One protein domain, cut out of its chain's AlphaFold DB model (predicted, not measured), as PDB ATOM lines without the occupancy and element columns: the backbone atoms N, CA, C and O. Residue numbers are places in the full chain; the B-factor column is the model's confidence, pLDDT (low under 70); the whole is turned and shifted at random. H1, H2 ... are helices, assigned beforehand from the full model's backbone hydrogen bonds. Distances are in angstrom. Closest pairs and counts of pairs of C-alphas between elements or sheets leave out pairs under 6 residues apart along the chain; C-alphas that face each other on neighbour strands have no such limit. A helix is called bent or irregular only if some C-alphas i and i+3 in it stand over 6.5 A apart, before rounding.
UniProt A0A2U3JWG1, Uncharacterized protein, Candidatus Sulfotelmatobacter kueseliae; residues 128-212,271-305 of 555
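AT A GLANCE: This is residues 128 to 212 and 271 to 305 of the 555 residues of an uncharacterized protein of Candidatus Sulfotelmatobacter kueseliae (UniProt A0A2U3JWG1). Four helices, H1 to H4, stand in an up-and-down bundle with H2 in its middle, and H5 packs on H4 at the side away from H1. H6 crosses over H2 on the side away from H3, and H7 folds back beside H6. The printed part has 120 residues with seven named helices, H1 to H7 in order along the chain, and no named strand; the class is all helix. It is compact, with a radius of gyration of the C-alphas of 13.2 A, and spans 35 by 29 by 27 A.

IN THESE COORDINATES: H1, residues 128 to 141, begins at C-alpha 128 at (438.335, 423.694, 866.424) and is 19.8 A long. H2 is residues 144 to 153. H3, residues 160 to 175, is the longest helix by residues and measures 22.5 A. H4, residues 177 to 187, measures 17.1 A and is irregular: C-alphas 178 and 181 are 7.4 A apart. H5 is residues 201 to 210. H6, residues 272 to 286, measures 20.9 A and begins at C-alpha 272 at (448.702, 410.713, 879.483). H7, residues 291 to 299, ends at C-alpha 299 at (437.222, 410.555, 877.086).

HOW THE PARTS SIT: H1, H2, H3 and H4 form an up-and-down bundle, each running against the one before it. H2 is the hub, touching four helices. H1 and H2 are a hairpin at a shallow tilt of 15 degrees, with the closest C-alphas, of Gly 135 and Met 147, 5.1 A apart. H2 and H3 are a hairpin at 27 degrees; Ala 151 and Ala 165 have the closest C-alphas, 4.1 A apart. H2 and H4 touch and run the same way at 8 degrees, closest at the C-alphas of Met 152 and Phe 185, 6.1 A. H1 and H4 are apart. H4 and H5 are a hairpin at a steep tilt of 40 degrees, closest at the C-alphas of Tyr 183 and Ile 203, 5.9 A. H6 touches H2 with residues 278 to 282 alone, at a tilt of 67 degrees that is only just steep; the closest C-alphas, of Ala 146 and Val 282, are 5.9 A apart. H6 and H7, a hairpin at 18 degrees, only just touch, with 3 pairs of C-alphas within 8 A; the closest, of Leu 280 and Ala 294, are 7.4 A apart. Every O i to N i+4 pair is within hydrogen-bond range in H1, H2, H3, H5 and H6; H4 has 1 of 7, with 7 of 8 O i to N i+3 pairs, and H7 has 2 of 5, with 4 of 6.

THE WHOLE: The two C-alphas farthest apart, of Arg 194 and Arg 285, are 37.1 A apart. Residues 213 to 270 are not printed, and C-alphas 212 and 271 are 14.1 A apart across the cut. The link from H4 to H5, residues 188 to 200, is long. The model's pLDDT is under 70 at residues 155 to 159, 190 to 199, 295 and 297 to 303; the mean of the printed part is 83.6.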
ATOM      1  N   THR A 128     437.375 423.581 867.524       83.56
ATOM      2  CA  THR A 128     438.335 423.694 866.424       83.56
ATOM      3  C   THR A 128     438.802 425.132 866.245       83.56
ATOM      4  O   THR A 128     440.001 425.393 866.306       83.56
ATOM      5  N   ALA A 129     437.884 426.090 866.094       88.06
ATOM      6  CA  ALA A 129     438.249 427.496 865.922       88.06
ATOM      7  C   ALA A 129     439.027 428.060 867.123       88.06
ATOM      8  O   ALA A 129     439.915 428.902 866.947       88.06
ATOM      9  N   LEU A 130     438.718 427.599 868.342       89.31
ATOM     10  CA  LEU A 130     439.468 427.963 869.544       89.31
ATOM     11  C   LEU A 130     440.917 427.467 869.463       89.31
ATOM     12  O   LEU A 130     441.836 428.272 869.618       89.31
ATOM     13  N   TRP A 131     441.131 426.175 869.202       90.88
ATOM     14  CA  TRP A 131     442.476 425.597 869.159       90.88
ATOM     15  C   TRP A 131     443.276 426.043 867.939       90.88
ATOM     16  O   TRP A 131     444.473 426.273 868.069       90.88
ATOM     17  N   GLU A 132     442.637 426.292 866.794       92.81
ATOM     18  CA  GLU A 132     443.284 426.928 865.643       92.81
ATOM     19  C   GLU A 132     443.780 428.337 865.995       92.81
ATOM     20  O   GLU A 132     444.896 428.725 865.646       92.81
ATOM     21  N   LYS A 133     442.961 429.129 866.699       94.38
ATOM     22  CA  LYS A 133     443.369 430.460 867.155       94.38
ATOM     23  C   LYS A 133     444.530 430.366 868.141       94.38
ATOM     24  O   LYS A 133     445.505 431.094 867.978       94.38
ATOM     25  N   ILE A 134     444.439 429.478 869.132       95.00
ATOM     26  CA  ILE A 134     445.510 429.265 870.112       95.00
ATOM     27  C   ILE A 134     446.793 428.809 869.412       95.00
ATOM     28  O   ILE A 134     447.847 429.354 869.716       95.00
ATOM     29  N   GLY A 135     446.713 427.886 868.451       96.31
ATOM     30  CA  GLY A 135     447.854 427.412 867.667       96.31
ATOM     31  C   GLY A 135     448.541 428.540 866.896       96.31
ATOM     32  O   GLY A 135     449.748 428.723 867.037       96.31
ATOM     33  N   ARG A 136     447.773 429.366 866.169       96.75
ATOM     34  CA  ARG A 136     448.302 430.542 865.449       96.75
ATOM     35  C   ARG A 136     448.929 431.574 866.391       96.75
ATOM     36  O   ARG A 136     450.028 432.068 866.132       96.75
ATOM     37  N   ASP A 137     448.257 431.889 867.499       97.56
ATOM     38  CA  ASP A 137     448.767 432.833 868.497       97.56
ATOM     39  C   ASP A 137     450.053 432.297 869.150       97.56
ATOM     40  O   ASP A 137     451.011 433.051 869.336       97.56
ATOM     41  N   ALA A 138     450.095 431.003 869.476       97.75
ATOM     42  CA  ALA A 138     451.245 430.331 870.068       97.75
ATOM     43  C   ALA A 138     452.439 430.312 869.114       97.75
ATOM     44  O   ALA A 138     453.547 430.664 869.512       97.75
ATOM     45  N   GLU A 139     452.211 429.993 867.843       97.31
ATOM     46  CA  GLU A 139     453.235 430.032 866.807       97.31
ATOM     47  C   GLU A 139     453.837 431.432 866.656       97.31
ATOM     48  O   GLU A 139     455.060 431.583 866.710       97.31
ATOM     49  N   SER A 140     452.993 432.467 866.569       97.62
ATOM     50  CA  SER A 140     453.449 433.859 866.451       97.62
ATOM     51  C   SER A 140     454.316 434.309 867.635       97.62
ATOM     52  O   SER A 140     455.225 435.122 867.476       97.62
ATOM     53  N   LYS A 141     454.059 433.751 868.824       97.62
ATOM     54  CA  LYS A 141     454.785 434.036 870.070       97.62
ATOM     55  C   LYS A 141     455.947 433.073 870.322       97.62
ATOM     56  O   LYS A 141     456.702 433.276 871.267       97.62
ATOM     57  N   GLY A 142     456.089 432.029 869.507       97.19
ATOM     58  CA  GLY A 142     457.059 430.960 869.716       97.19
ATOM     59  C   GLY A 142     456.794 430.086 870.949       97.19
ATOM     60  O   GLY A 142     457.741 429.515 871.483       97.19
ATOM     61  N   ASP A 143     455.546 429.976 871.402       98.25
ATOM     62  CA  ASP A 143     455.140 429.210 872.585       98.25
ATOM     63  C   ASP A 143     454.960 427.720 872.247       98.25
ATOM     64  O   ASP A 143     453.891 427.280 871.819       98.25
ATOM     65  N   ALA A 144     456.031 426.942 872.421       98.31
ATOM     66  CA  ALA A 144     456.067 425.516 872.085       98.31
ATOM     67  C   ALA A 144     454.997 424.695 872.822       98.31
ATOM     68  O   ALA A 144     454.309 423.883 872.206       98.31
ATOM     69  N   ALA A 145     454.800 424.957 874.116       97.88
ATOM     70  CA  ALA A 145     453.814 424.257 874.933       97.88
ATOM     71  C   ALA A 145     452.384 424.477 874.417       97.88
ATOM     72  O   ALA A 145     451.617 423.526 874.277       97.88
ATOM     73  N   ALA A 146     452.026 425.721 874.083       97.44
ATOM     74  CA  ALA A 146     450.696 426.017 873.561       97.44
ATOM     75  C   ALA A 146     450.475 425.462 872.141       97.44
ATOM     76  O   ALA A 146     449.365 425.026 871.840       97.44
ATOM     77  N   MET A 147     451.517 425.411 871.300       98.19
ATOM     78  CA  MET A 147     451.453 424.725 870.001       98.19
ATOM     79  C   MET A 147     451.215 423.220 870.161       98.19
ATOM     80  O   MET A 147     450.354 422.668 869.480       98.19
ATOM     81  N   ALA A 148     451.915 422.568 871.095       96.81
ATOM     82  CA  ALA A 148     451.719 421.151 871.392       96.81
ATOM     83  C   ALA A 148     450.298 420.848 871.891       96.81
ATOM     84  O   ALA A 148     449.660 419.916 871.403       96.81
ATOM     85  N   VAL A 149     449.766 421.658 872.815       94.19
ATOM     86  CA  VAL A 149     448.378 421.511 873.287       94.19
ATOM     87  C   VAL A 149     447.386 421.709 872.146       94.19
ATOM     88  O   VAL A 149     446.501 420.877 871.962       94.19
ATOM     89  N   ALA A 150     447.554 422.756 871.332       94.19
ATOM     90  CA  ALA A 150     446.693 422.984 870.175       94.19
ATOM     91  C   ALA A 150     446.722 421.793 869.200       94.19
ATOM     92  O   ALA A 150     445.664 421.310 868.802       94.19
ATOM     93  N   ALA A 151     447.905 421.254 868.885       93.56
ATOM     94  CA  ALA A 151     448.055 420.077 868.028       93.56
ATOM     95  C   ALA A 151     447.278 418.857 868.559       93.56
ATOM     96  O   ALA A 151     446.486 418.242 867.836       93.56
ATOM     97  N   MET A 152     447.440 418.533 869.846       90.31
ATOM     98  CA  MET A 152     446.752 417.400 870.480       90.31
ATOM     99  C   MET A 152     445.230 417.589 870.577       90.31
ATOM    100  O   MET A 152     444.503 416.598 870.671       90.31
ATOM    101  N   ARG A 153     444.739 418.832 870.540       87.50
ATOM    102  CA  ARG A 153     443.326 419.181 870.739       87.50
ATOM    103  C   ARG A 153     442.540 419.488 869.465       87.50
ATOM    104  O   ARG A 153     441.314 419.485 869.522       87.50
ATOM    105  N   LEU A 154     443.198 419.748 868.335       87.75
ATOM    106  CA  LEU A 154     442.509 419.976 867.062       87.75
ATOM    107  C   LEU A 154     441.687 418.728 866.671       87.75
ATOM    108  O   LEU A 154     442.279 417.669 866.469       87.75
ATOM    109  N   PRO A 155     440.346 418.824 866.599       69.50
ATOM    110  CA  PRO A 155     439.458 417.660 866.651       69.50
ATOM    111  C   PRO A 155     439.244 416.944 865.315       69.50
ATOM    112  O   PRO A 155     438.681 415.856 865.325       69.50
ATOM    113  N   ASP A 156     439.672 417.509 864.182       63.59
ATOM    114  CA  ASP A 156     439.367 416.918 862.880       63.59
ATOM    115  C   ASP A 156     440.516 416.079 862.335       63.59
ATOM    116  O   ASP A 156     441.634 416.575 862.156       63.59
ATOM    117  N   PRO A 157     440.228 414.820 862.000       56.16
ATOM    118  CA  PRO A 157     441.190 413.975 861.343       56.16
ATOM    119  C   PRO A 157     441.051 413.994 859.801       56.16
ATOM    120  O   PRO A 157     441.851 413.373 859.107       56.16
ATOM    121  N   GLU A 158     440.079 414.732 859.242       55.25
ATOM    122  CA  GLU A 158     439.916 414.914 857.790       55.25
ATOM    123  C   GLU A 158     440.574 416.222 857.274       55.25
ATOM    124  O   GLU A 158     440.261 417.332 857.715       55.25
ATOM    125  N   GLY A 159     441.455 416.095 856.271       62.34
ATOM    126  CA  GLY A 159     441.980 417.199 855.451       62.34
ATOM    127  C   GLY A 159     443.035 418.093 856.117       62.34
ATOM    128  O   GLY A 159     443.724 417.687 857.049       62.34
ATOM    129  N   ASN A 160     443.139 419.343 855.641       71.44
ATOM    130  CA  ASN A 160     444.167 420.335 856.015       71.44
ATOM    131  C   ASN A 160     444.334 420.567 857.533       71.44
ATOM    132  O   ASN A 160     445.320 421.160 857.961       71.44
ATOM    133  N   ARG A 161     443.357 420.166 858.355       81.38
ATOM    134  CA  ARG A 161     443.379 420.349 859.812       81.38
ATOM    135  C   ARG A 161     444.257 419.330 860.532       81.38
ATOM    136  O   ARG A 161     444.874 419.691 861.533       81.38
ATOM    137  N   PHE A 162     444.348 418.095 860.030       84.62
ATOM    138  CA  PHE A 162     445.298 417.129 860.581       84.62
ATOM    139  C   PHE A 162     446.731 417.542 860.242       84.62
ATOM    140  O   PHE A 162     447.576 417.578 861.133       84.62
ATOM    141  N   ASP A 163     446.969 417.961 858.997       86.62
ATOM    142  CA  ASP A 163     448.262 418.500 858.563       86.62
ATOM    143  C   ASP A 163     448.672 419.710 859.415       86.62
ATOM    144  O   ASP A 163     449.822 419.824 859.828       86.62
ATOM    145  N   GLU A 164     447.719 420.586 859.752       90.50
ATOM    146  CA  GLU A 164     447.957 421.711 860.658       90.50
ATOM    147  C   GLU A 164     448.322 421.251 862.077       90.50
ATOM    148  O   GLU A 164     449.252 421.788 862.677       90.50
ATOM    149  N   ALA A 165     447.642 420.235 862.618       91.38
ATOM    150  CA  ALA A 165     447.990 419.667 863.918       91.38
ATOM    151  C   ALA A 165     449.405 419.064 863.913       91.38
ATOM    152  O   ALA A 165     450.182 419.302 864.839       91.38
ATOM    153  N   VAL A 166     449.765 418.337 862.853       91.81
ATOM    154  CA  VAL A 166     451.111 417.784 862.662       91.81
ATOM    155  C   VAL A 166     452.141 418.901 862.574       91.81
ATOM    156  O   VAL A 166     453.113 418.885 863.324       91.81
ATOM    157  N   ARG A 167     451.898 419.919 861.745       94.62
ATOM    158  CA  ARG A 167     452.776 421.083 861.590       94.62
ATOM    159  C   ARG A 167     452.999 421.817 862.914       94.62
ATOM    160  O   ARG A 167     454.136 422.154 863.243       94.62
ATOM    161  N   LEU A 168     451.942 422.036 863.700       96.69
ATOM    162  CA  LEU A 168     452.038 422.646 865.030       96.69
ATOM    163  C   LEU A 168     452.867 421.784 865.991       96.69
ATOM    164  O   LEU A 168     453.704 422.325 866.715       96.69
ATOM    165  N   ALA A 169     452.686 420.461 865.983       96.12
ATOM    166  CA  ALA A 169     453.497 419.553 866.793       96.12
ATOM    167  C   ALA A 169     454.967 419.546 866.350       96.12
ATOM    168  O   ALA A 169     455.857 419.611 867.193       96.12
ATOM    169  N   GLU A 170     455.246 419.543 865.046       96.50
ATOM    170  CA  GLU A 170     456.610 419.641 864.521       96.50
ATOM    171  C   GLU A 170     457.279 420.956 864.930       96.50
ATOM    172  O   GLU A 170     458.423 420.952 865.382       96.50
ATOM    173  N   HIS A 171     456.562 422.079 864.839       97.94
ATOM    174  CA  HIS A 171     457.060 423.384 865.275       97.94
ATOM    175  C   HIS A 171     457.278 423.445 866.793       97.94
ATOM    176  O   HIS A 171     458.255 424.045 867.252       97.94
ATOM    177  N   ALA A 172     456.404 422.808 867.576       98.44
ATOM    178  CA  ALA A 172     456.576 422.668 869.015       98.44
ATOM    179  C   ALA A 172     457.835 421.857 869.347       98.44
ATOM    180  O   ALA A 172     458.681 422.341 870.094       98.44
ATOM    181  N   VAL A 173     458.010 420.679 868.739       97.94
ATOM    182  CA  VAL A 173     459.162 419.787 868.958       97.94
ATOM    183  C   VAL A 173     460.471 420.404 868.466       97.94
ATOM    184  O   VAL A 173     461.504 420.260 869.114       97.94
ATOM    185  N   ALA A 174     460.444 421.143 867.354       97.94
ATOM    186  CA  ALA A 174     461.612 421.863 866.853       97.94
ATOM    187  C   ALA A 174     462.103 422.938 867.839       97.94
ATOM    188  O   ALA A 174     463.297 423.232 867.884       97.94
ATOM    189  N   LYS A 175     461.196 423.524 868.630       98.12
ATOM    190  CA  LYS A 175     461.537 424.487 869.686       98.12
ATOM    191  C   LYS A 175     461.878 423.817 871.012       98.12
ATOM    192  O   LYS A 175     462.776 424.286 871.703       98.12
ATOM    193  N   ASP A 176     461.164 422.754 871.361       98.31
ATOM    194  CA  ASP A 176     461.359 421.986 872.585       98.31
ATOM    195  C   ASP A 176     461.280 420.475 872.290       98.31
ATOM    196  O   ASP A 176     460.191 419.889 872.277       98.31
ATOM    197  N   PRO A 177     462.436 419.811 872.095       97.38
ATOM    198  CA  PRO A 177     462.487 418.378 871.817       97.38
ATOM    199  C   PRO A 177     461.899 417.496 872.926       97.38
ATOM    200  O   PRO A 177     461.586 416.328 872.676       97.38
ATOM    201  N   SER A 178     461.722 418.021 874.146       96.94
ATOM    202  CA  SER A 178     461.085 417.274 875.235       96.94
ATOM    203  C   SER A 178     459.600 417.000 874.972       96.94
ATOM    204  O   SER A 178     459.047 416.081 875.570       96.94
ATOM    205  N   LEU A 179     458.975 417.718 874.031       97.75
ATOM    206  CA  LEU A 179     457.580 417.539 873.617       97.75
ATOM    207  C   LEU A 179     457.387 416.426 872.576       97.75
ATOM    208  O   LEU A 179     456.274 416.237 872.090       97.75
ATOM    209  N   THR A 180     458.428 415.658 872.232       96.75
ATOM    210  CA  THR A 180     458.341 414.589 871.215       96.75
ATOM    211  C   THR A 180     457.277 413.535 871.541       96.75
ATOM    212  O   THR A 180     456.662 412.987 870.630       96.75
ATOM    213  N   TRP A 181     456.979 413.293 872.823       94.50
ATOM    214  CA  TRP A 181     455.906 412.384 873.243       94.50
ATOM    215  C   TRP A 181     454.515 412.787 872.728       94.50
ATOM    216  O   TRP A 181     453.655 411.929 872.582       94.50
ATOM    217  N   THR A 182     454.282 414.063 872.403       93.81
ATOM    218  CA  THR A 182     452.975 414.557 871.920       93.81
ATOM    219  C   THR A 182     452.568 413.938 870.581       93.81
ATOM    220  O   THR A 182     451.378 413.795 870.296       93.81
ATOM    221  N   TYR A 183     453.549 413.469 869.802       92.56
ATOM    222  CA  TYR A 183     453.345 412.675 868.593       92.56
ATOM    223  C   TYR A 183     452.515 411.411 868.828       92.56
ATOM    224  O   TYR A 183     451.824 410.972 867.913       92.56
ATOM    225  N   TYR A 184     452.524 410.858 870.043       90.12
ATOM    226  CA  TYR A 184     451.674 409.734 870.424       90.12
ATOM    227  C   TYR A 184     450.186 410.004 870.163       90.12
ATOM    228  O   TYR A 184     449.522 409.225 869.479       90.12
ATOM    229  N   PHE A 185     449.686 411.150 870.629       87.88
ATOM    230  CA  PHE A 185     448.272 411.522 870.517       87.88
ATOM    231  C   PHE A 185     447.853 411.838 869.079       87.88
ATOM    232  O   PHE A 185     446.672 411.775 868.753       87.88
ATOM    233  N   LEU A 186     448.812 412.165 868.212       87.44
ATOM    234  CA  LEU A 186     448.575 412.306 866.777       87.44
ATOM    235  C   LEU A 186     448.618 410.951 866.065       87.44
ATOM    236  O   LEU A 186     447.833 410.716 865.151       87.44
ATOM    237  N   ALA A 187     449.515 410.052 866.481       84.50
ATOM    238  CA  ALA A 187     449.682 408.730 865.885       84.50
ATOM    239  C   ALA A 187     448.472 407.814 866.125       84.50
ATOM    240  O   ALA A 187     448.119 407.044 865.231       84.50
ATOM    241  N   LEU A 188     447.848 407.907 867.305       79.56
ATOM    242  CA  LEU A 188     446.687 407.098 867.689       79.56
ATOM    243  C   LEU A 188     445.326 407.731 867.379       79.56
ATOM    244  O   LEU A 188     444.302 407.075 867.580       79.56
ATOM    245  N   ARG A 189     445.292 408.969 866.870       77.38
ATOM    246  CA  ARG A 189     444.031 409.627 866.516       77.38
ATOM    247  C   ARG A 189     443.311 408.815 865.441       77.38
ATOM    248  O   ARG A 189     443.839 408.627 864.342       77.38
ATOM    249  N   ARG A 190     442.105 408.333 865.747       63.31
ATOM    250  CA  ARG A 190     441.266 407.643 864.772       63.31
ATOM    251  C   ARG A 190     440.673 408.683 863.842       63.31
ATOM    252  O   ARG A 190     439.845 409.499 864.239       63.31
ATOM    253  N   VAL A 191     441.119 408.659 862.591       50.53
ATOM    254  CA  VAL A 191     440.399 409.353 861.533       50.53
ATOM    255  C   VAL A 191     439.072 408.635 861.306       50.53
ATOM    256  O   VAL A 191     439.020 407.415 861.451       50.53
ATOM    257  N   ASP A 192     437.985 409.381 861.067       42.84
ATOM    258  CA  ASP A 192     436.664 408.822 860.746       42.84
ATOM    259  C   ASP A 192     436.814 407.640 859.769       42.84
ATOM    260  O   ASP A 192     437.723 407.643 858.941       42.84
ATOM    261  N   SER A 193     435.910 406.664 859.879       44.28
ATOM    262  CA  SER A 193     435.757 405.352 859.214       44.28
ATOM    263  C   SER A 193     436.273 405.157 857.772       44.28
ATOM    264  O   SER A 193     436.323 404.026 857.286       44.28
ATOM    265  N   ARG A 194     436.643 406.227 857.069       38.66
ATOM    266  CA  ARG A 194     437.138 406.279 855.690       38.66
ATOM    267  C   ARG A 194     438.650 406.509 855.564       38.66
ATOM    268  O   ARG A 194     439.194 406.196 854.510       38.66
ATOM    269  N   PHE A 195     439.334 406.999 856.597       40.41
ATOM    270  CA  PHE A 195     440.795 407.103 856.626       40.41
ATOM    271  C   PHE A 195     441.305 406.444 857.912       40.41
ATOM    272  O   PHE A 195     440.709 406.571 858.971       40.41
ATOM    273  N   GLN A 196     442.351 405.631 857.802       48.28
ATOM    274  CA  GLN A 196     442.669 404.603 858.797       48.28
ATOM    275  C   GLN A 196     444.083 404.849 859.347       48.28
ATOM    276  O   GLN A 196     445.079 404.532 858.695       48.28
ATOM    277  N   GLY A 197     444.154 405.470 860.530       51.50
ATOM    278  CA  GLY A 197     445.390 405.867 861.217       51.50
ATOM    279  C   GLY A 197     445.967 407.213 860.760       51.50
ATOM    280  O   GLY A 197     445.501 407.806 859.787       51.50
ATOM    281  N   SER A 198     447.004 407.704 861.452       54.53
ATOM    282  CA  SER A 198     447.681 408.946 861.053       54.53
ATOM    283  C   SER A 198     448.227 408.832 859.614       54.53
ATOM    284  O   SER A 198     449.012 407.902 859.340       54.53
ATOM    285  N   PRO A 199     447.886 409.766 858.698       58.75
ATOM    286  CA  PRO A 199     448.473 409.837 857.356       58.75
ATOM    287  C   PRO A 199     449.992 410.068 857.362       58.75
ATOM    288  O   PRO A 199     450.632 409.880 856.332       58.75
ATOM    289  N   HIS A 200     450.579 410.377 858.521       71.38
ATOM    290  CA  HIS A 200     451.997 410.663 858.713       71.38
ATOM    291  C   HIS A 200     452.719 409.507 859.441       71.38
ATOM    292  O   HIS A 200     452.891 409.554 860.666       71.38
ATOM    293  N   PRO A 201     453.126 408.421 858.742       74.31
ATOM    294  CA  PRO A 201     453.859 407.295 859.346       74.31
ATOM    295  C   PRO A 201     455.168 407.702 860.045       74.31
ATOM    296  O   PRO A 201     455.606 407.032 860.980       74.31
ATOM    297  N   GLU A 202     455.784 408.798 859.617       84.62
ATOM    298  CA  GLU A 202     457.015 409.348 860.175       84.62
ATOM    299  C   GLU A 202     456.875 409.778 861.641       84.62
ATOM    300  O   GLU A 202     457.853 409.719 862.386       84.62
ATOM    301  N   ILE A 203     455.674 410.160 862.086       87.25
ATOM    302  CA  ILE A 203     455.413 410.605 863.462       87.25
ATOM    303  C   ILE A 203     455.645 409.455 864.442       87.25
ATOM    304  O   ILE A 203     456.364 409.607 865.433       87.25
ATOM    305  N   THR A 204     455.112 408.272 864.131       85.38
ATOM    306  CA  THR A 204     455.292 407.083 864.970       85.38
ATOM    307  C   THR A 204     456.749 406.620 864.979       85.38
ATOM    308  O   THR A 204     457.258 406.208 866.019       85.38
ATOM    309  N   GLN A 205     457.459 406.752 863.853       88.12
ATOM    310  CA  GLN A 205     458.888 406.438 863.785       88.12
ATOM    311  C   GLN A 205     459.731 407.406 864.630       88.12
ATOM    312  O   GLN A 205     460.634 406.972 865.343       88.12
ATOM    313  N   ARG A 206     459.436 408.712 864.593       91.12
ATOM    314  CA  ARG A 206     460.114 409.706 865.441       91.12
ATOM    315  C   ARG A 206     459.874 409.433 866.924       91.12
ATOM    316  O   ARG A 206     460.832 409.462 867.692       91.12
ATOM    317  N   LEU A 207     458.635 409.114 867.304       91.75
ATOM    318  CA  LEU A 207     458.294 408.733 868.676       91.75
ATOM    319  C   LEU A 207     459.087 407.497 869.126       91.75
ATOM    320  O   LEU A 207     459.699 407.516 870.189       91.75
ATOM    321  N   GLN A 208     459.138 406.457 868.288       91.38
ATOM    322  CA  GLN A 208     459.888 405.230 868.568       91.38
ATOM    323  C   GLN A 208     461.396 405.478 868.711       91.38
ATOM    324  O   GLN A 208     462.049 404.851 869.539       91.38
ATOM    325  N   ASN A 209     461.961 406.375 867.901       93.81
ATOM    326  CA  ASN A 209     463.378 406.723 867.987       93.81
ATOM    327  C   ASN A 209     463.701 407.520 869.258       93.81
ATOM    328  O   ASN A 209     464.800 407.395 869.793       93.81
ATOM    329  N   TRP A 210     462.761 408.345 869.725       95.88
ATOM    330  CA  TRP A 210     462.913 409.148 870.936       95.88
ATOM    331  C   TRP A 210     462.766 408.317 872.215       95.88
ATOM    332  O   TRP A 210     463.574 408.477 873.129       95.88
ATOM    333  N   ASP A 211     461.805 407.387 872.259       95.69
ATOM    334  CA  ASP A 211     461.636 406.444 873.372       95.69
ATOM    335  C   ASP A 211     461.595 404.981 872.888       95.69
ATOM    336  O   ASP A 211     460.534 404.352 872.818       95.69
ATOM    337  N   PRO A 212     462.763 404.392 872.563       95.75
ATOM    338  CA  PRO A 212     462.833 403.040 872.014       95.75
ATOM    339  C   PRO A 212     462.509 401.936 873.027       95.75
ATOM    340  O   PRO A 212     462.336 400.773 872.648       95.75
ATOM    341  N   TYR A 271     452.063 408.491 878.183       90.31
ATOM    342  CA  TYR A 271     452.289 409.921 878.352       90.31
ATOM    343  C   TYR A 271     451.036 410.710 878.748       90.31
ATOM    344  O   TYR A 271     451.038 411.942 878.674       90.31
ATOM    345  N   PHE A 272     449.962 410.048 879.179       85.56
ATOM    346  CA  PHE A 272     448.702 410.713 879.483       85.56
ATOM    347  C   PHE A 272     448.811 411.650 880.688       85.56
ATOM    348  O   PHE A 272     448.384 412.800 880.589       85.56
ATOM    349  N   ALA A 273     449.496 411.247 881.763       84.50
ATOM    350  CA  ALA A 273     449.820 412.159 882.863       84.50
ATOM    351  C   ALA A 273     450.536 413.440 882.376       84.50
ATOM    352  O   ALA A 273     450.160 414.551 882.752       84.50
ATOM    353  N   ARG A 274     451.502 413.309 881.451       89.19
ATOM    354  CA  ARG A 274     452.213 414.464 880.862       89.19
ATOM    355  C   ARG A 274     451.286 415.342 880.030       89.19
ATOM    356  O   ARG A 274     451.410 416.566 880.072       89.19
ATOM    357  N   ARG A 275     450.354 414.734 879.290       88.44
ATOM    358  CA  ARG A 275     449.318 415.462 878.551       88.44
ATOM    359  C   ARG A 275     448.454 416.285 879.491       88.44
ATOM    360  O   ARG A 275     448.265 417.463 879.217       88.44
ATOM    361  N   LEU A 276     447.953 415.693 880.572       84.75
ATOM    362  CA  LEU A 276     447.088 416.383 881.532       84.75
ATOM    363  C   LEU A 276     447.790 417.573 882.184       84.75
ATOM    364  O   LEU A 276     447.217 418.664 882.250       84.75
ATOM    365  N   ASP A 277     449.039 417.382 882.607       87.44
ATOM    366  CA  ASP A 277     449.852 418.446 883.188       87.44
ATOM    367  C   ASP A 277     450.077 419.586 882.186       87.44
ATOM    368  O   ASP A 277     449.892 420.758 882.528       87.44
ATOM    369  N   LEU A 278     450.434 419.260 880.938       91.19
ATOM    370  CA  LEU A 278     450.669 420.250 879.888       91.19
ATOM    371  C   LEU A 278     449.384 421.012 879.523       91.19
ATOM    372  O   LEU A 278     449.387 422.244 879.464       91.19
ATOM    373  N   ASP A 279     448.285 420.285 879.319       88.88
ATOM    374  CA  ASP A 279     446.961 420.826 879.017       88.88
ATOM    375  C   ASP A 279     446.533 421.822 880.101       88.88
ATOM    376  O   ASP A 279     446.154 422.957 879.793       88.88
ATOM    377  N   LEU A 280     446.637 421.435 881.377       85.94
ATOM    378  CA  LEU A 280     446.243 422.298 882.482       85.94
ATOM    379  C   LEU A 280     447.114 423.554 882.563       85.94
ATOM    380  O   LEU A 280     446.574 424.657 882.670       85.94
ATOM    381  N   GLN A 281     448.438 423.405 882.489       90.50
ATOM    382  CA  GLN A 281     449.373 424.530 882.563       90.50
ATOM    383  C   GLN A 281     449.101 425.560 881.462       90.50
ATOM    384  O   GLN A 281     449.025 426.764 881.729       90.50
ATOM    385  N   VAL A 282     448.907 425.101 880.222       92.69
ATOM    386  CA  VAL A 282     448.619 425.979 879.084       92.69
ATOM    387  C   VAL A 282     447.246 426.629 879.232       92.69
ATOM    388  O   VAL A 282     447.138 427.848 879.076       92.69
ATOM    389  N   MET A 283     446.206 425.866 879.576       89.62
ATOM    390  CA  MET A 283     444.855 426.412 879.741       89.62
ATOM    391  C   MET A 283     444.784 427.450 880.866       89.62
ATOM    392  O   MET A 283     444.160 428.499 880.688       89.62
ATOM    393  N   GLN A 284     445.457 427.195 881.994       89.44
ATOM    394  CA  GLN A 284     445.581 428.138 883.108       89.44
ATOM    395  C   GLN A 284     446.275 429.424 882.674       89.44
ATOM    396  O   GLN A 284     445.734 430.515 882.869       89.44
ATOM    397  N   ARG A 285     447.440 429.303 882.030       93.62
ATOM    398  CA  ARG A 285     448.231 430.446 881.561       93.62
ATOM    399  C   ARG A 285     447.482 431.304 880.540       93.62
ATOM    400  O   ARG A 285     447.623 432.523 880.555       93.62
ATOM    401  N   LEU A 286     446.703 430.681 879.657       92.06
ATOM    402  CA  LEU A 286     445.941 431.373 878.614       92.06
ATOM    403  C   LEU A 286     444.559 431.859 879.083       92.06
ATOM    404  O   LEU A 286     443.888 432.572 878.338       92.06
ATOM    405  N   GLY A 287     444.125 431.498 880.296       89.69
ATOM    406  CA  GLY A 287     442.804 431.858 880.814       89.69
ATOM    407  C   GLY A 287     441.650 431.197 880.054       89.69
ATOM    408  O   GLY A 287     440.558 431.754 879.996       89.69
ATOM    409  N   VAL A 288     441.895 430.024 879.460       86.62
ATOM    410  CA  VAL A 288     440.917 429.246 878.671       86.62
ATOM    411  C   VAL A 288     440.485 427.965 879.385       86.62
ATOM    412  O   VAL A 288     439.994 427.032 878.757       86.62
ATOM    413  N   ILE A 289     440.685 427.908 880.703       82.44
ATOM    414  CA  ILE A 289     440.227 426.802 881.538       82.44
ATOM    415  C   ILE A 289     438.704 426.666 881.397       82.44
ATOM    416  O   ILE A 289     437.949 427.490 881.916       82.44
ATOM    417  N   ASP A 290     438.271 425.591 880.749       77.12
ATOM    418  CA  ASP A 290     436.882 425.153 880.735       77.12
ATOM    419  C   ASP A 290     436.818 423.739 881.331       77.12
ATOM    420  O   ASP A 290     437.558 422.856 880.875       77.12
ATOM    421  N   PRO A 291     435.964 423.489 882.340       72.88
ATOM    422  CA  PRO A 291     435.744 422.150 882.865       72.88
ATOM    423  C   PRO A 291     435.452 421.119 881.772       72.88
ATOM    424  O   PRO A 291     435.992 420.023 881.834       72.88
ATOM    425  N   GLN A 292     434.685 421.482 880.742       73.25
ATOM    426  CA  GLN A 292     434.336 420.587 879.641       73.25
ATOM    427  C   GLN A 292     435.542 420.233 878.765       73.25
ATOM    428  O   GLN A 292     435.648 419.100 878.289       73.25
ATOM    429  N   PHE A 293     436.476 421.167 878.553       75.38
ATOM    430  CA  PHE A 293     437.709 420.874 877.816       75.38
ATOM    431  C   PHE A 293     438.654 420.013 878.647       75.38
ATOM    432  O   PHE A 293     439.190 419.033 878.128       75.38
ATOM    433  N   ALA A 294     438.832 420.322 879.932       71.62
ATOM    434  CA  ALA A 294     439.645 419.501 880.829       71.62
ATOM    435  C   ALA A 294     439.167 418.042 880.831       71.62
ATOM    436  O   ALA A 294     439.961 417.116 880.694       71.62
ATOM    437  N   THR A 295     437.852 417.842 880.865       69.44
ATOM    438  CA  THR A 295     437.252 416.514 880.920       69.44
ATOM    439  C   THR A 295     437.309 415.755 879.591       69.44
ATOM    440  O   THR A 295     437.462 414.539 879.599       69.44
ATOM    441  N   ARG A 296     437.242 416.432 878.431       70.75
ATOM    442  CA  ARG A 296     437.342 415.761 877.114       70.75
ATOM    443  C   ARG A 296     438.675 415.037 876.909       70.75
ATOM    444  O   ARG A 296     438.692 414.042 876.193       70.75
ATOM    445  N   ALA A 297     439.760 415.481 877.553       69.50
ATOM    446  CA  ALA A 297     441.046 414.781 877.480       69.50
ATOM    447  C   ALA A 297     440.964 413.330 877.978       69.50
ATOM    448  O   ALA A 297     441.638 412.479 877.413       69.50
ATOM    449  N   TYR A 298     440.109 413.052 878.967       68.19
ATOM    450  CA  TYR A 298     439.922 411.720 879.554       68.19
ATOM    451  C   TYR A 298     439.065 410.779 878.707       68.19
ATOM    452  O   TYR A 298     439.158 409.568 878.851       68.19
ATOM    453  N   PHE A 299     438.232 411.324 877.820       61.28
ATOM    454  CA  PHE A 299     437.222 410.555 877.086       61.28
ATOM    455  C   PHE A 299     437.539 410.347 875.613       61.28
ATOM    456  O   PHE A 299     436.815 409.623 874.928       61.28
ATOM    457  N   SER A 300     438.595 410.973 875.094       59.50
ATOM    458  CA  SER A 300     439.032 410.697 873.733       59.50
ATOM    459  C   SER A 300     439.547 409.256 873.661       59.50
ATOM    460  O   SER A 300     440.653 408.978 874.117       59.50
ATOM    461  N   ALA A 301     438.756 408.356 873.067       51.53
ATOM    462  CA  ALA A 301     439.119 406.963 872.765       51.53
ATOM    463  C   ALA A 301     440.415 406.828 871.928       51.53
ATOM    464  O   ALA A 301     440.962 405.739 871.795       51.53
ATOM    465  N   ASP A 302     440.912 407.947 871.402       59.06
ATOM    466  CA  ASP A 302     442.168 408.131 870.669       59.06
ATOM    467  C   ASP A 302     443.436 408.089 871.542       59.06
ATOM    468  O   ASP A 302     444.531 408.385 871.067       59.06
ATOM    469  N   VAL A 303     443.303 407.793 872.837       67.81
ATOM    470  CA  VAL A 303     444.414 407.827 873.806       67.81
ATOM    471  C   VAL A 303     445.012 406.451 874.066       67.81
ATOM    472  O   VAL A 303     446.089 406.373 874.646       67.81
ATOM    473  N   LEU A 304     444.357 405.375 873.627       77.88
ATOM    474  CA  LEU A 304     444.775 404.010 873.929       77.88
ATOM    475  C   LEU A 304     445.104 403.236 872.654       77.88
ATOM    476  O   LEU A 304     444.323 403.286 871.694       77.88
ATOM    477  N   PRO A 305     446.208 402.466 872.638       83.75
ATOM    478  CA  PRO A 305     446.415 401.482 871.597       83.75
ATOM    479  C   PRO A 305     445.285 400.445 871.610       83.75
ATOM    480  O   PRO A 305     444.556 400.293 872.594       83.75
TER     481      PRO A 305